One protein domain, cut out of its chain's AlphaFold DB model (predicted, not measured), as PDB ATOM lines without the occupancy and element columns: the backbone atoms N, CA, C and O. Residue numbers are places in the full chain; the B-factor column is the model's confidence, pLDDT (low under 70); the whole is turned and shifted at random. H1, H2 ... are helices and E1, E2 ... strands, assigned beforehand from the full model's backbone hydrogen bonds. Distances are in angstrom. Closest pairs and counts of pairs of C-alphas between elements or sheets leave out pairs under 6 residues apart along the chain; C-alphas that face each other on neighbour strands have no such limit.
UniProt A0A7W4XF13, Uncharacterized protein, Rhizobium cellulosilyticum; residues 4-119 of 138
ATOM      1  N   HIS A   4      19.232   9.637  13.555       52.72
ATOM      2  CA  HIS A   4      17.899   9.027  13.582       52.72
ATOM      3  C   HIS A   4      17.034   9.476  14.778       52.72
ATOM      4  O   HIS A   4      15.812   9.567  14.654       52.72
ATOM      5  N   TRP A   5      17.643   9.818  15.920       53.00
ATOM      6  CA  TRP A   5      16.910  10.238  17.125       53.00
ATOM      7  C   TRP A   5      16.304  11.644  17.013       53.00
ATOM      8  O   TRP A   5      15.232  11.897  17.568       53.00
ATOM      9  N   ASP A   6      16.933  12.546  16.257       55.59
ATOM     10  CA  ASP A   6      16.404  13.897  16.035       55.59
ATOM     11  C   ASP A   6      15.155  13.872  15.133       55.59
ATOM     12  O   ASP A   6      14.216  14.643  15.350       55.59
ATOM     13  N   HIS A   7      15.077  12.922  14.191       51.84
ATOM     14  CA  HIS A   7      13.878  12.700  13.378       51.84
ATOM     15  C   HIS A   7      12.692  12.194  14.222       51.84
ATOM     16  O   HIS A   7      11.565  12.660  14.065       51.84
ATOM     17  N   ILE A   8      12.937  11.307  15.188       53.31
ATOM     18  CA  ILE A   8      11.906  10.754  16.089       53.31
ATOM     19  C   ILE A   8      11.379  11.810  17.056       53.31
ATOM     20  O   ILE A   8      10.163  11.948  17.233       53.31
ATOM     21  N   GLY A   9      12.283  12.605  17.634       53.81
ATOM     22  CA  GLY A   9      11.911  13.742  18.471       53.81
ATOM     23  C   GLY A   9      11.006  14.729  17.728       53.81
ATOM     24  O   GLY A   9      10.043  15.229  18.311       53.81
ATOM     25  N   ALA A  10      11.252  14.952  16.433       52.16
ATOM     26  CA  ALA A  10      10.428  15.817  15.590       52.16
ATOM     27  C   ALA A  10       9.073  15.195  15.188       52.16
ATOM     28  O   ALA A  10       8.090  15.920  15.045       52.16
ATOM     29  N   VAL A  11       9.005  13.870  15.007       47.62
ATOM     30  CA  VAL A  11       7.836  13.184  14.426       47.62
ATOM     31  C   VAL A  11       6.841  12.681  15.479       47.62
ATOM     32  O   VAL A  11       5.629  12.837  15.303       47.62
ATOM     33  N   ILE A  12       7.320  12.105  16.583       51.91
ATOM     34  CA  ILE A  12       6.456  11.547  17.645       51.91
ATOM     35  C   ILE A  12       6.616  12.259  18.992       51.91
ATOM     36  O   ILE A  12       5.822  12.035  19.908       51.91
ATOM     37  N   GLY A  13       7.594  13.163  19.113       55.00
ATOM     38  CA  GLY A  13       7.833  13.912  20.345       55.00
ATOM     39  C   GLY A  13       8.438  13.067  21.465       55.00
ATOM     40  O   GLY A  13       8.294  13.451  22.625       55.00
ATOM     41  N   PHE A  14       9.063  11.933  21.132       60.22
ATOM     42  CA  PHE A  14       9.807  11.076  22.053       60.22
ATOM     43  C   PHE A  14      11.291  11.440  21.980       60.22
ATOM     44  O   PHE A  14      11.900  11.353  20.916       60.22
ATOM     45  N   ASP A  15      11.870  11.864  23.101       65.75
ATOM     46  CA  ASP A  15      13.296  12.189  23.194       65.75
ATOM     47  C   ASP A  15      13.941  11.375  24.324       65.75
ATOM     48  O   ASP A  15      13.787  11.742  25.496       65.75
ATOM     49  N   PRO A  16      14.660  10.278  24.014       57.41
ATOM     50  CA  PRO A  16      15.268   9.433  25.039       57.41
ATOM     51  C   PRO A  16      16.370  10.161  25.817       57.41
ATOM     52  O   PRO A  16      16.643   9.795  26.957       57.41
ATOM     53  N   ARG A  17      16.946  11.250  25.277       59.72
ATOM     54  CA  ARG A  17      17.942  12.077  25.989       59.72
ATOM     55  C   ARG A  17      17.353  12.749  27.231       59.72
ATOM     56  O   ARG A  17      18.077  13.079  28.166       59.72
ATOM     57  N   ARG A  18      16.026  12.921  27.286       58.12
ATOM     58  CA  ARG A  18      15.330  13.451  28.471       58.12
ATOM     59  C   ARG A  18      15.277  12.466  29.633       58.12
ATOM     60  O   ARG A  18      15.021  12.893  30.754       58.12
ATOM     61  N   LEU A  19      15.537  11.183  29.387       50.66
ATOM     62  CA  LEU A  19      15.654  10.187  30.449       50.66
ATOM     63  C   LEU A  19      16.989  10.293  31.194       50.66
ATOM     64  O   LEU A  19      17.046   9.956  32.370       50.66
ATOM     65  N   GLU A  20      18.045  10.784  30.539       44.91
ATOM     66  CA  GLU A  20      19.363  10.985  31.159       44.91
ATOM     67  C   GLU A  20      19.440  12.297  31.963       44.91
ATOM     68  O   GLU A  20      20.191  12.397  32.928       44.91
ATOM     69  N   ALA A  21      18.618  13.295  31.618       47.88
ATOM     70  CA  ALA A  21      18.608  14.632  32.227       47.88
ATOM     71  C   ALA A  21      17.786  14.738  33.536       47.88
ATOM     72  O   ALA A  21      17.292  15.814  33.866       47.88
ATOM     73  N   CYS A  22      17.611  13.623  34.253       39.47
ATOM     74  CA  CYS A  22      16.647  13.389  35.333       39.47
ATOM     75  C   CYS A  22      16.157  14.605  36.146       39.47
ATOM     76  O   CYS A  22      16.877  15.195  36.949       39.47
ATOM     77  N   GLY A  23      14.840  14.796  36.063       40.00
ATOM     78  CA  GLY A  23      13.969  15.219  37.152       40.00
ATOM     79  C   GLY A  23      12.568  14.663  36.879       40.00
ATOM     80  O   GLY A  23      11.923  15.075  35.918       40.00
ATOM     81  N   PHE A  24      12.108  13.689  37.670       44.06
ATOM     82  CA  PHE A  24      10.705  13.265  37.648       44.06
ATOM     83  C   PHE A  24       9.861  14.418  38.198       44.06
ATOM     84  O   PHE A  24       9.933  14.721  39.386       44.06
ATOM     85  N   ASP A  25       9.088  15.075  37.334       47.81
ATOM     86  CA  ASP A  25       8.087  16.052  37.755       47.81
ATOM     87  C   ASP A  25       6.682  15.429  37.651       47.81
ATOM     88  O   ASP A  25       6.096  15.402  36.561       47.81
ATOM     89  N   PRO A  26       6.101  14.942  38.764       48.09
ATOM     90  CA  PRO A  26       4.745  14.395  38.773       48.09
ATOM     91  C   PRO A  26       3.673  15.450  38.454       48.09
ATOM     92  O   PRO A  26       2.522  15.086  38.176       48.09
ATOM     93  N   ALA A  27       4.014  16.744  38.487       49.84
ATOM     94  CA  ALA A  27       3.129  17.840  38.114       49.84
ATOM     95  C   ALA A  27       3.134  18.125  36.604       49.84
ATOM     96  O   ALA A  27       2.238  18.833  36.126       49.84
ATOM     97  N   ARG A  28       4.061  17.540  35.828       57.25
ATOM     98  CA  ARG A  28       4.090  17.708  34.372       57.25
ATOM     99  C   ARG A  28       2.784  17.190  33.770       57.25
ATOM    100  O   ARG A  28       2.426  16.014  33.875       57.25
ATOM    101  N   ARG A  29       2.034  18.099  33.147       56.84
ATOM    102  CA  ARG A  29       0.791  17.776  32.445       56.84
ATOM    103  C   ARG A  29       1.105  17.506  30.983       56.84
ATOM    104  O   ARG A  29       1.545  18.401  30.268       56.84
ATOM    105  N   TYR A  30       0.841  16.283  30.549       63.88
ATOM    106  CA  TYR A  30       0.680  15.953  29.141       63.88
ATOM    107  C   TYR A  30      -0.808  15.643  28.903       63.88
ATOM    108  O   TYR A  30      -1.425  14.993  29.754       63.88
ATOM    109  N   PRO A  31      -1.421  16.137  27.811       60.44
ATOM    110  CA  PRO A  31      -2.871  16.097  27.599       60.44
ATOM    111  C   PRO A  31      -3.489  14.702  27.686       60.44
ATOM    112  O   PRO A  31      -4.678  14.566  27.949       60.44
ATOM    113  N   GLN A  32      -2.687  13.662  27.468       70.25
ATOM    114  CA  GLN A  32      -3.155  12.286  27.418       70.25
ATOM    115  C   GLN A  32      -3.007  11.516  28.742       70.25
ATOM    116  O   GLN A  32      -3.305  10.322  28.784       70.25
ATOM    117  N   ARG A  33      -2.564  12.175  29.823       75.12
ATOM    118  CA  ARG A  33      -2.314  11.566  31.145       75.12
ATOM    119  C   ARG A  33      -3.482  10.730  31.666       75.12
ATOM    120  O   ARG A  33      -3.257   9.618  32.137       75.12
ATOM    121  N   ASP A  34      -4.708  11.223  31.529       81.12
ATOM    122  CA  ASP A  34      -5.903  10.526  32.023       81.12
ATOM    123  C   ASP A  34      -6.187   9.248  31.222       81.12
ATOM    124  O   ASP A  34      -6.602   8.231  31.780       81.12
ATOM    125  N   GLY A  35      -5.904   9.270  29.914       85.56
ATOM    126  CA  GLY A  35      -5.979   8.093  29.052       85.56
ATOM    127  C   GLY A  35      -4.980   7.018  29.472       85.56
ATOM    128  O   GLY A  35      -5.369   5.860  29.621       85.56
ATOM    129  N   VAL A  36      -3.729   7.424  29.739       87.56
ATOM    130  CA  VAL A  36      -2.665   6.520  30.218       87.56
ATOM    131  C   VAL A  36      -3.076   5.880  31.537       87.56
ATOM    132  O   VAL A  36      -3.047   4.658  31.664       87.56
ATOM    133  N   GLN A  37      -3.502   6.701  32.498       89.69
ATOM    134  CA  GLN A  37      -3.882   6.236  33.828       89.69
ATOM    135  C   GLN A  37      -5.040   5.242  33.752       89.69
ATOM    136  O   GLN A  37      -4.968   4.164  34.340       89.69
ATOM    137  N   ARG A  38      -6.098   5.581  33.003       92.38
ATOM    138  CA  ARG A  38      -7.253   4.697  32.825       92.38
ATOM    139  C   ARG A  38      -6.837   3.369  32.209       92.38
ATOM    140  O   ARG A  38      -7.233   2.322  32.711       92.38
ATOM    141  N   ARG A  39      -6.004   3.408  31.168       94.81
ATOM    142  CA  ARG A  39      -5.523   2.193  30.514       94.81
ATOM    143  C   ARG A  39      -4.708   1.325  31.472       94.81
ATOM    144  O   ARG A  39      -4.937   0.127  31.525       94.81
ATOM    145  N   LEU A  40      -3.810   1.900  32.267       94.94
ATOM    146  CA  LEU A  40      -3.025   1.127  33.234       94.94
ATOM    147  C   LEU A  40      -3.888   0.498  34.334       94.94
ATOM    148  O   LEU A  40      -3.636  -0.646  34.702       94.94
ATOM    149  N   VAL A  41      -4.940   1.184  34.792       96.50
ATOM    150  CA  VAL A  41      -5.922   0.605  35.727       96.50
ATOM    151  C   VAL A  41      -6.639  -0.600  35.104       96.50
ATOM    152  O   VAL A  41      -6.806  -1.620  35.768       96.50
ATOM    153  N   GLU A  42      -7.012  -0.533  33.821       97.19
ATOM    154  CA  GLU A  42      -7.580  -1.688  33.105       97.19
ATOM    155  C   GLU A  42      -6.589  -2.864  33.052       97.19
ATOM    156  O   GLU A  42      -6.983  -4.010  33.262       97.19
ATOM    157  N   LEU A  43      -5.301  -2.591  32.805       97.56
ATOM    158  CA  LEU A  43      -4.265  -3.628  32.717       97.56
ATOM    159  C   LEU A  43      -3.934  -4.278  34.071       97.56
ATOM    160  O   LEU A  43      -3.592  -5.461  34.122       97.56
ATOM    161  N   GLN A  44      -4.054  -3.528  35.167       97.56
ATOM    162  CA  GLN A  44      -3.916  -4.045  36.535       97.56
ATOM    163  C   GLN A  44      -5.080  -4.956  36.939       97.56
ATOM    164  O   GLN A  44      -4.919  -5.828  37.790       97.56
ATOM    165  N   ALA A  45      -6.249  -4.774  36.321       97.75
ATOM    166  CA  ALA A  45      -7.451  -5.555  36.598       97.75
ATOM    167  C   ALA A  45      -7.588  -6.816  35.724       97.75
ATOM    168  O   ALA A  45      -8.600  -7.514  35.817       97.75
ATOM    169  N   LEU A  46      -6.607  -7.117  34.863       97.81
ATOM    170  CA  LEU A  46      -6.667  -8.292  33.996       97.81
ATOM    171  C   LEU A  46      -6.738  -9.588  34.823       97.81
ATOM    172  O   LEU A  46      -5.977  -9.754  35.779       97.81
ATOM    173  N   PRO A  47      -7.622 -10.538  34.464       97.19
ATOM    174  CA  PRO A  47      -7.698 -11.807  35.171       97.19
ATOM    175  C   PRO A  47      -6.413 -12.629  34.963       97.19
ATOM    176  O   PRO A  47      -5.763 -12.514  33.919       97.19
ATOM    177  N   PRO A  48      -6.041 -13.505  35.913       95.94
ATOM    178  CA  PRO A  48      -4.965 -14.467  35.697       95.94
ATOM    179  C   PRO A  48      -5.221 -15.314  34.441       95.94
ATOM    180  O   PRO A  48      -6.316 -15.850  34.274       95.94
ATOM    181  N   GLY A  49      -4.216 -15.443  33.571       96.50
ATOM    182  CA  GLY A  49      -4.342 -16.182  32.310       96.50
ATOM    183  C   GLY A  49      -5.229 -15.490  31.271       96.50
ATOM    184  O   GLY A  49      -5.855 -16.172  30.463       96.50
ATOM    185  N   TRP A  50      -5.308 -14.152  31.283       96.31
ATOM    186  CA  TRP A  50      -6.097 -13.365  30.320       96.31
ATOM    187  C   TRP A  50      -5.736 -13.631  28.848       96.31
ATOM    188  O   TRP A  50      -6.546 -13.375  27.962       96.31
ATOM    189  N   ASP A  51      -4.543 -14.167  28.590       95.81
ATOM    190  CA  ASP A  51      -4.043 -14.569  27.275       95.81
ATOM    191  C   ASP A  51      -4.400 -16.021  26.892       95.81
ATOM    192  O   ASP A  51      -3.983 -16.506  25.842       95.81
ATOM    193  N   GLY A  52      -5.139 -16.737  27.744       95.94
ATOM    194  CA  GLY A  52      -5.414 -18.169  27.599       95.94
ATOM    195  C   GLY A  52      -4.295 -19.082  28.118       95.94
ATOM    196  O   GLY A  52      -4.436 -20.305  28.058       95.94
ATOM    197  N   TYR A  53      -3.211 -18.516  28.656       94.69
ATOM    198  CA  TYR A  53      -2.078 -19.239  29.230       94.69
ATOM    199  C   TYR A  53      -1.882 -18.854  30.704       94.69
ATOM    200  O   TYR A  53      -2.736 -19.115  31.550       94.69
ATOM    201  N   ARG A  54      -0.713 -18.303  31.049       95.38
ATOM    202  CA  ARG A  54      -0.317 -17.950  32.420       95.38
ATOM    203  C   ARG A  54      -0.009 -16.463  32.546       95.38
ATOM    204  O   ARG A  54       0.777 -16.095  33.421       95.38
ATOM    205  N   ALA A  55      -0.594 -15.625  31.686       96.88
ATOM    206  CA  ALA A  55      -0.325 -14.205  31.766       96.88
ATOM    207  C   ALA A  55      -0.735 -13.614  33.114       96.88
ATOM    208  O   ALA A  55      -1.743 -13.995  33.726       96.88
ATOM    209  N   ARG A  56       0.081 -12.669  33.570       96.88
ATOM    210  CA  ARG A  56      -0.144 -11.906  34.795       96.88
ATOM    211  C   ARG A  56      -0.739 -10.546  34.453       96.88
ATOM    212  O   ARG A  56      -0.522 -10.020  33.362       96.88
ATOM    213  N   ALA A  57      -1.483  -9.982  35.396       97.50
ATOM    214  CA  ALA A  57      -1.839  -8.573  35.345       97.50
ATOM    215  C   ALA A  57      -0.584  -7.699  35.462       97.50
ATOM    216  O   ALA A  57       0.442  -8.125  36.005       97.50
ATOM    217  N   VAL A  58      -0.684  -6.464  34.976       97.69
ATOM    218  CA  VAL A  58       0.361  -5.454  35.174       97.69
ATOM    219  C   VAL A  58       0.411  -5.082  36.659       97.69
ATOM    220  O   VAL A  58      -0.629  -4.882  37.280       97.69
ATOM    221  N   SER A  59       1.605  -4.999  37.246       96.00
ATOM    222  CA  SER A  59       1.769  -4.603  38.650       96.00
ATOM    223  C   SER A  59       1.605  -3.086  38.839       96.00
ATOM    224  O   SER A  59       1.745  -2.289  37.904       96.00
ATOM    225  N   GLU A  60       1.355  -2.651  40.076       93.94
ATOM    226  CA  GLU A  60       1.362  -1.224  40.436       93.94
ATOM    227  C   GLU A  60       2.699  -0.551  40.115       93.94
ATOM    228  O   GLU A  60       2.736   0.566  39.597       93.94
ATOM    229  N   ARG A  61       3.802  -1.257  40.366       92.00
ATOM    230  CA  ARG A  61       5.156  -0.756  40.140       92.00
ATOM    231  C   ARG A  61       5.486  -0.655  38.647       92.00
ATOM    232  O   ARG A  61       5.954   0.403  38.232       92.00
ATOM    233  N   THR A  62       5.152  -1.644  37.813       94.06
ATOM    234  CA  THR A  62       5.262  -1.512  36.347       94.06
ATOM    235  C   THR A  62       4.429  -0.328  35.842       94.06
ATOM    236  O   THR A  62       4.927   0.478  35.058       94.06
ATOM    237  N   ALA A  63       3.193  -0.153  36.323       93.38
ATOM    238  CA  ALA A  63       2.347   0.973  35.917       93.38
ATOM    239  C   ALA A  63       2.933   2.342  36.314       93.38
ATOM    240  O   ALA A  63       2.955   3.269  35.499       93.38
ATOM    241  N   ALA A  64       3.464   2.470  37.533       90.06
ATOM    242  CA  ALA A  64       4.166   3.675  37.975       90.06
ATOM    243  C   ALA A  64       5.392   3.972  37.096       90.06
ATOM    244  O   ALA A  64       5.608   5.117  36.689       90.06
ATOM    245  N   ARG A  65       6.156   2.937  36.726       88.88
ATOM    246  CA  ARG A  65       7.297   3.068  35.812       88.88
ATOM    247  C   ARG A  65       6.881   3.513  34.410       88.88
ATOM    248  O   ARG A  65       7.539   4.388  33.850       88.88
ATOM    249  N   VAL A  66       5.783   2.985  33.862       90.75
ATOM    250  CA  VAL A  66       5.221   3.439  32.573       90.75
ATOM    251  C   VAL A  66       4.889   4.929  32.626       90.75
ATOM    252  O   VAL A  66       5.287   5.684  31.737       90.75
ATOM    253  N   HIS A  67       4.223   5.376  33.694       87.06
ATOM    254  CA  HIS A  67       3.935   6.797  33.892       87.06
ATOM    255  C   HIS A  67       5.198   7.653  33.950       87.06
ATOM    256  O   HIS A  67       5.246   8.694  33.296       87.06
ATOM    257  N   ALA A  68       6.214   7.227  34.701       82.25
ATOM    258  CA  ALA A  68       7.465   7.964  34.825       82.25
ATOM    259  C   ALA A  68       8.190   8.099  33.476       82.25
ATOM    260  O   ALA A  68       8.617   9.198  33.118       82.25
ATOM    261  N   VAL A  69       8.263   7.014  32.696       82.75
ATOM    262  CA  VAL A  69       8.869   7.028  31.356       82.75
ATOM    263  C   VAL A  69       8.105   7.966  30.423       82.75
ATOM    264  O   VAL A  69       8.710   8.828  29.792       82.75
ATOM    265  N   LEU A  70       6.774   7.870  30.369       83.44
ATOM    266  CA  LEU A  70       5.963   8.740  29.514       83.44
ATOM    267  C   LEU A  70       6.056  10.213  29.923       83.44
ATOM    268  O   LEU A  70       6.200  11.077  29.061       83.44
ATOM    269  N   ALA A  71       6.028  10.505  31.223       78.81
ATOM    270  CA  ALA A  71       6.171  11.866  31.727       78.81
ATOM    271  C   ALA A  71       7.542  12.473  31.385       78.81
ATOM    272  O   ALA A  71       7.628  13.680  31.142       78.81
ATOM    273  N   ALA A  72       8.605  11.666  31.344       75.50
ATOM    274  CA  ALA A  72       9.943  12.120  30.974       75.50
ATOM    275  C   ALA A  72      10.085  12.318  29.454       75.50
ATOM    276  O   ALA A  72      10.505  13.391  28.997       75.50
ATOM    277  N   CYS A  73       9.689  11.314  28.670       73.25
ATOM    278  CA  CYS A  73       9.987  11.249  27.239       73.25
ATOM    279  C   CYS A  73       8.994  11.986  26.355       73.25
ATOM    280  O   CYS A  73       9.400  12.523  25.325       73.25
ATOM    281  N   LEU A  74       7.706  11.980  26.711       74.50
ATOM    282  CA  LEU A  74       6.655  12.462  25.825       74.50
ATOM    283  C   LEU A  74       6.589  13.993  25.851       74.50
ATOM    284  O   LEU A  74       6.476  14.630  26.904       74.50
ATOM    285  N   SER A  75       6.626  14.608  24.673       68.44
ATOM    286  CA  SER A  75       6.253  16.011  24.513       68.44
ATOM    287  C   SER A  75       4.775  16.230  24.886       68.44
ATOM    288  O   SER A  75       3.941  15.386  24.555       68.44
ATOM    289  N   PRO A  76       4.394  17.384  25.475       64.88
ATOM    290  CA  PRO A  76       2.989  17.744  25.696       64.88
ATOM    291  C   PRO A  76       2.126  17.754  24.422       64.88
ATOM    292  O   PRO A  76       0.909  17.673  24.505       64.88
ATOM    293  N   THR A  77       2.733  17.857  23.241       63.31
ATOM    294  CA  THR A  77       2.042  17.792  21.941       63.31
ATOM    295  C   THR A  77       2.227  16.445  21.236       63.31
ATOM    296  O   THR A  77       1.837  16.298  20.080       63.31
ATOM    297  N   GLY A  78       2.866  15.479  21.904       67.00
ATOM    298  CA  GLY A  78       3.176  14.162  21.360       67.00
ATOM    299  C   GLY A  78       1.926  13.322  21.119       67.00
ATOM    300  O   GLY A  78       0.865  13.553  21.706       67.00
ATOM    301  N   ARG A  79       2.050  12.333  20.232       71.94
ATOM    302  CA  ARG A  79       0.965  11.388  19.951       71.94
ATOM    303  C   ARG A  79       0.821  10.389  21.093       71.94
ATOM    304  O   ARG A  79       1.803   9.995  21.718       71.94
ATOM    305  N   TYR A  80      -0.417   9.969  21.333       79.31
ATOM    306  CA  TYR A  80      -0.708   8.943  22.322       79.31
ATOM    307  C   TYR A  80      -0.150   7.588  21.864       79.31
ATOM    308  O   TYR A  80      -0.464   7.190  20.740       79.31
ATOM    309  N   PRO A  81       0.648   6.891  22.689       87.44
ATOM    310  CA  PRO A  81       1.038   5.521  22.393       87.44
ATOM    311  C   PRO A  81      -0.114   4.547  22.610       87.44
ATOM    312  O   PRO A  81      -0.989   4.770  23.453       87.44
ATOM    313  N   SER A  82      -0.051   3.405  21.940       90.38
ATOM    314  CA  SER A  82      -0.743   2.212  22.416       90.38
ATOM    315  C   SER A  82      -0.025   1.678  23.660       90.38
ATOM    316  O   SER A  82       1.200   1.705  23.749       90.38
ATOM    317  N   ILE A  83      -0.798   1.227  24.650       94.00
ATOM    318  CA  ILE A  83      -0.282   0.645  25.896       94.00
ATOM    319  C   ILE A  83      -0.826  -0.775  25.995       94.00
ATOM    320  O   ILE A  83      -2.037  -0.986  26.185       94.00
ATOM    321  N   VAL A  84       0.080  -1.733  25.841       95.50
ATOM    322  CA  VAL A  84      -0.216  -3.151  25.638       95.50
ATOM    323  C   VAL A  84       0.422  -3.968  26.769       95.50
ATOM    324  O   VAL A  84       1.584  -3.738  27.100       95.50
ATOM    325  N   PRO A  85      -0.317  -4.891  27.411       97.25
ATOM    326  CA  PRO A  85       0.242  -5.750  28.447       97.25
ATOM    327  C   PRO A  85       1.078  -6.875  27.828       97.25
ATOM    328  O   PRO A  85       0.652  -7.527  26.875       97.25
ATOM    329  N   GLY A  86       2.236  -7.145  28.419       96.06
ATOM    330  CA  GLY A  86       3.001  -8.360  28.185       96.06
ATOM    331  C   GLY A  86       2.544  -9.498  29.108       96.06
ATOM    332  O   GLY A  86       1.995  -9.258  30.191       96.06
ATOM    333  N   PRO A  87       2.771 -10.766  28.722       95.19
ATOM    334  CA  PRO A  87       2.314 -11.920  29.495       95.19
ATOM    335  C   PRO A  87       2.991 -12.011  30.869       95.19
ATOM    336  O   PRO A  87       2.436 -12.589  31.805       95.19
ATOM    337  N   SER A  88       4.169 -11.409  31.048       94.75
ATOM    338  CA  SER A  88       4.860 -11.428  32.336       94.75
ATOM    339  C   SER A  88       4.420 -10.292  33.264       94.75
ATOM    340  O   SER A  88       4.987 -10.173  34.348       94.75
ATOM    341  N   GLY A  89       3.406  -9.496  32.912       94.62
ATOM    342  CA  GLY A  89       3.014  -8.296  33.669       94.62
ATOM    343  C   GLY A  89       3.904  -7.078  33.381       94.62
ATOM    344  O   GLY A  89       3.835  -6.073  34.092       94.62
ATOM    345  N   ASP A  90       4.754  -7.187  32.362       95.88
ATOM    346  CA  ASP A  90       5.421  -6.081  31.685       95.88
ATOM    347  C   ASP A  90       4.438  -5.308  30.787       95.88
ATOM    348  O   ASP A  90       3.293  -5.719  30.581       95.88
ATOM    349  N   VAL A  91       4.862  -4.149  30.295       96.50
ATOM    350  CA  VAL A  91       4.078  -3.274  29.422       96.50
ATOM    351  C   VAL A  91       4.925  -2.857  28.232       96.50
ATOM    352  O   VAL A  91       6.053  -2.391  28.399       96.50
ATOM    353  N   GLN A  92       4.332  -2.957  27.048       94.69
ATOM    354  CA  GLN A  92       4.829  -2.350  25.827       94.69
ATOM    355  C   GLN A  92       4.076  -1.046  25.565       94.69
ATOM    356  O   GLN A  92       2.842  -0.992  25.566       94.69
ATOM    357  N   VAL A  93       4.841   0.022  25.375       92.00
ATOM    358  CA  VAL A  93       4.357   1.329  24.944       92.00
ATOM    359  C   VAL A  93       4.811   1.523  23.506       92.00
ATOM    360  O   VAL A  93       6.011   1.575  23.257       92.00
ATOM    361  N   GLU A  94       3.877   1.630  22.569       89.50
ATOM    362  CA  GLU A  94       4.204   1.609  21.142       89.50
ATOM    363  C   GLU A  94       3.589   2.776  20.361       89.50
ATOM    364  O   GLU A  94       2.466   3.225  20.621       89.50
ATOM    365  N   TRP A  95       4.342   3.269  19.381       87.50
ATOM    366  CA  TRP A  95       3.918   4.265  18.407       87.50
ATOM    367  C   TRP A  95       4.133   3.705  17.009       87.50
ATOM    368  O   TRP A  95       5.266   3.457  16.614       87.50
ATOM    369  N   HIS A  96       3.050   3.617  16.243       83.38
ATOM    370  CA  HIS A  96       3.084   3.311  14.818       83.38
ATOM    371  C   HIS A  96       2.679   4.570  14.050       83.38
ATOM    372  O   HIS A  96       1.517   4.997  14.097       83.38
ATOM    373  N   PHE A  97       3.624   5.226  13.379       74.88
ATOM    374  CA  PHE A  97       3.328   6.444  12.628       74.88
ATOM    375  C   PHE A  97       4.233   6.639  11.417       74.88
ATOM    376  O   PHE A  97       5.448   6.675  11.539       74.88
ATOM    377  N   GLY A  98       3.628   6.876  10.248       67.81
ATOM    378  CA  GLY A  98       4.362   7.333   9.064       67.81
ATOM    379  C   GLY A  98       5.442   6.358   8.584       67.81
ATOM    380  O   GLY A  98       6.434   6.802   8.017       67.81
ATOM    381  N   GLY A  99       5.261   5.055   8.828       70.44
ATOM    382  CA  GLY A  99       6.277   4.037   8.560       70.44
ATOM    383  C   GLY A  99       7.397   4.002   9.600       70.44
ATOM    384  O   GLY A  99       8.473   3.519   9.288       70.44
ATOM    385  N   VAL A 100       7.184   4.548  10.794       73.00
ATOM    386  CA  VAL A 100       8.064   4.391  11.953       73.00
ATOM    387  C   VAL A 100       7.325   3.589  13.008       73.00
ATOM    388  O   VAL A 100       6.189   3.933  13.349       73.00
ATOM    389  N   ASP A 101       8.001   2.584  13.546       78.56
ATOM    390  CA  ASP A 101       7.539   1.789  14.675       78.56
ATOM    391  C   ASP A 101       8.511   2.020  15.836       78.56
ATOM    392  O   ASP A 101       9.692   1.698  15.733       78.56
ATOM    393  N   LEU A 102       8.036   2.637  16.919       82.00
ATOM    394  CA  LEU A 102       8.771   2.743  18.180       82.00
ATOM    395  C   LEU A 102       8.060   1.885  19.214       82.00
ATOM    396  O   LEU A 102       6.895   2.130  19.503       82.00
ATOM    397  N   GLU A 103       8.786   0.973  19.839       86.81
ATOM    398  CA  GLU A 103       8.304   0.154  20.945       86.81
ATOM    399  C   GLU A 103       9.191   0.383  22.168       86.81
ATOM    400  O   GLU A 103      10.417   0.403  22.072       86.81
ATOM    401  N   VAL A 104       8.581   0.575  23.333       87.50
ATOM    402  CA  VAL A 104       9.275   0.758  24.607       87.50
ATOM    403  C   VAL A 104       8.767  -0.280  25.597       87.50
ATOM    404  O   VAL A 104       7.608  -0.242  26.012       87.50
ATOM    405  N   GLY A 105       9.645  -1.204  25.980       91.56
ATOM    406  CA  GLY A 105       9.366  -2.272  26.932       91.56
ATOM    407  C   GLY A 105       9.685  -1.846  28.362       91.56
ATOM    408  O   GLY A 105      10.770  -1.335  28.652       91.56
ATOM    409  N   ILE A 106       8.735  -2.054  29.273       91.94
ATOM    410  CA  ILE A 106       8.838  -1.661  30.681       91.94
ATOM    411  C   ILE A 106       8.385  -2.830  31.549       91.94
ATOM    412  O   ILE A 106       7.265  -3.312  31.438       91.94
ATOM    413  N   SER A 107       9.253  -3.274  32.451       91.81
ATOM    414  CA  SER A 107       8.960  -4.324  33.432       91.81
ATOM    415  C   SER A 107       9.113  -3.789  34.855       91.81
ATOM    416  O   SER A 107       9.485  -2.632  35.042       91.81
ATOM    417  N   ASP A 108       8.842  -4.620  35.859       87.19
ATOM    418  CA  ASP A 108       8.845  -4.212  37.269       87.19
ATOM    419  C   ASP A 108      10.228  -3.741  37.740       87.19
ATOM    420  O   ASP A 108      10.378  -2.650  38.290       87.19
ATOM    421  N   ASP A 109      11.270  -4.516  37.420       84.38
ATOM    422  CA  ASP A 109      12.651  -4.298  37.886       84.38
ATOM    423  C   ASP A 109      13.708  -4.396  36.776       84.38
ATOM    424  O   ASP A 109      14.898  -4.193  37.023       84.38
ATOM    425  N   GLY A 110      13.297  -4.701  35.544       81.19
ATOM    426  CA  GLY A 110      14.211  -4.797  34.411       81.19
ATOM    427  C   GLY A 110      14.621  -3.430  33.862       81.19
ATOM    428  O   GLY A 110      14.039  -2.406  34.240       81.19
ATOM    429  N   PRO A 111      15.609  -3.390  32.955       79.62
ATOM    430  CA  PRO A 111      15.877  -2.188  32.177       79.62
ATOM    431  C   PRO A 111      14.626  -1.795  31.385       79.62
ATOM    432  O   PRO A 111      13.823  -2.649  31.009       79.62
ATOM    433  N   VAL A 112      14.459  -0.498  31.134       80.75
ATOM    434  CA  VAL A 112      13.582  -0.073  30.039       80.75
ATOM    435  C   VAL A 112      14.316  -0.387  28.744       80.75
ATOM    436  O   VAL A 112      15.522  -0.177  28.663       80.75
ATOM    437  N   THR A 113      13.618  -0.941  27.767       80.19
ATOM    438  CA  THR A 113      14.173  -1.230  26.444       80.19
ATOM    439  C   THR A 113      13.429  -0.407  25.411       80.19
ATOM    440  O   THR A 113      12.251  -0.113  25.590       80.19
ATOM    441  N   ALA A 114      14.114  -0.018  24.341       79.62
ATOM    442  CA  ALA A 114      13.488   0.621  23.198       79.62
ATOM    443  C   ALA A 114      13.829  -0.174  21.938       79.62
ATOM    444  O   ALA A 114      14.902  -0.772  21.825       79.62
ATOM    445  N   TRP A 115      12.906  -0.199  20.997       78.50
ATOM    446  CA  TRP A 115      13.103  -0.759  19.677       78.50
ATOM    447  C   TRP A 115      12.515   0.191  18.651       78.50
ATOM    448  O   TRP A 115      11.462   0.780  18.881       78.50
ATOM    449  N   LEU A 116      13.227   0.369  17.545       74.69
ATOM    450  CA  LEU A 116      12.887   1.345  16.533       74.69
ATOM    451  C   LEU A 116      13.057   0.739  15.141       74.69
ATOM    452  O   LEU A 116      14.153   0.315  14.768       74.69
ATOM    453  N   ALA A 117      12.003   0.789  14.336       71.81
ATOM    454  CA  ALA A 117      12.062   0.453  12.922       71.81
ATOM    455  C   ALA A 117      11.544   1.574  12.025       71.81
ATOM    456  O   ALA A 117      10.715   2.396  12.417       71.81
ATOM    457  N   PHE A 118      12.056   1.567  10.793       70.69
ATOM    458  CA  PHE A 118      11.659   2.452   9.707       70.69
ATOM    459  C   PHE A 118      11.280   1.613   8.475       70.69
ATOM    460  O   PHE A 118      12.059   0.776   8.028       70.69
ATOM    461  N   GLY A 119      10.136   1.911   7.864       62.19
ATOM    462  CA  GLY A 119       9.706   1.433   6.552       62.19
ATOM    463  C   GLY A 119       8.647   0.326   6.568       62.19
ATOM    464  O   GLY A 119       8.689  -0.616   7.345       62.19
TER     465      GLY A 119
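AT A GLANCE: This is residues 4 to 119 of the 138 residues of an uncharacterized protein of Rhizobium cellulosilyticum (UniProt A0A7W4XF13). A twisted four-strand antiparallel sheet has the helical hairpin H3 and H4 over one face, in two layers, while its other face is bare. H4 runs along E2 and E3, H3 packs on the edge at E1, the small H1 is over the same face toward E4 and E3, and H2 packs on the last turns of H4. The printed part has 116 residues, with H1, H2, H3 and H4 followed by E1, E2, E3 and E4; the class is mixed, helices and strands, and the sheet's order is E1, E2, E3, E4. The whole is compact, with a radius of gyration of the C-alphas of 14.1 A and spans of 40 by 36 by 24 A.

HOW THE PARTS SIT: H1, residues 4 to 11, touches no helix. H2, residues 17 to 20, touches H4, residues 60 to 73, with residues 69 to 73 of H4 alone; their closest C-alphas are those of Arg 18 and Cys 73, 5.9 A apart. H3, residues 33 to 44, touches H4, and the closest C-alphas are those of Leu 40 and Ala 63, 6.0 A apart. This helical hairpin has a shallow tilt of 27 degrees, opposite ways. The strands E1, residues 82 to 85, E2, 91 to 97, E3, 100 to 106, and E4, 113 to 118, form a meander, each strand the antiparallel neighbour of the one before. Between E1 and E2, N 82 and O 94 are 2.8 A apart, within hydrogen-bond range; N 93 and O 104 of E2 and E3, 2.9 A, and N 103 and O 115 of E3 and E4, 2.8 A, are too. H4 is on the sheet at a height of 9.3 A, over E2 and E3, and runs along the strands, at 23 degrees to E2 on the local plane. H1 and H3 are also on the sheet, and H2 is not on it. The closest C-alphas of H3 and E1 are those of Leu 43 and Pro 85, 6.6 A apart. Every O i to N i+4 pair is within hydrogen-bond range in H1, H3 and H4; H2 is too short for such a pair.

IN THESE COORDINATES: H1 begins at C-alpha 4, (17.899, 9.027, 13.582), and measures 10.9 A; H2 measures 5.5 A. H3 measures 16.6 A and H4, which begins at C-alpha 60, (1.362, -1.224, 40.436), 20.1 A. E1 measures 10.0 A, E2 19.4 A, E3 19.7 A and E4 17.3 A, ending at C-alpha 118, (11.659, 2.452, 9.707).

THE WHOLE: The C-alphas of Ala 21 and Gly 52 are the two farthest apart, 40.9 A. The printed part has no cut. The links from H2 to H3, residues 21 to 32, and from H3 to H4, residues 45 to 59, are long. The mean pLDDT of the printed part is 78.4; residues 4 to 31, 75 to 78, 98 and 119 are under 70.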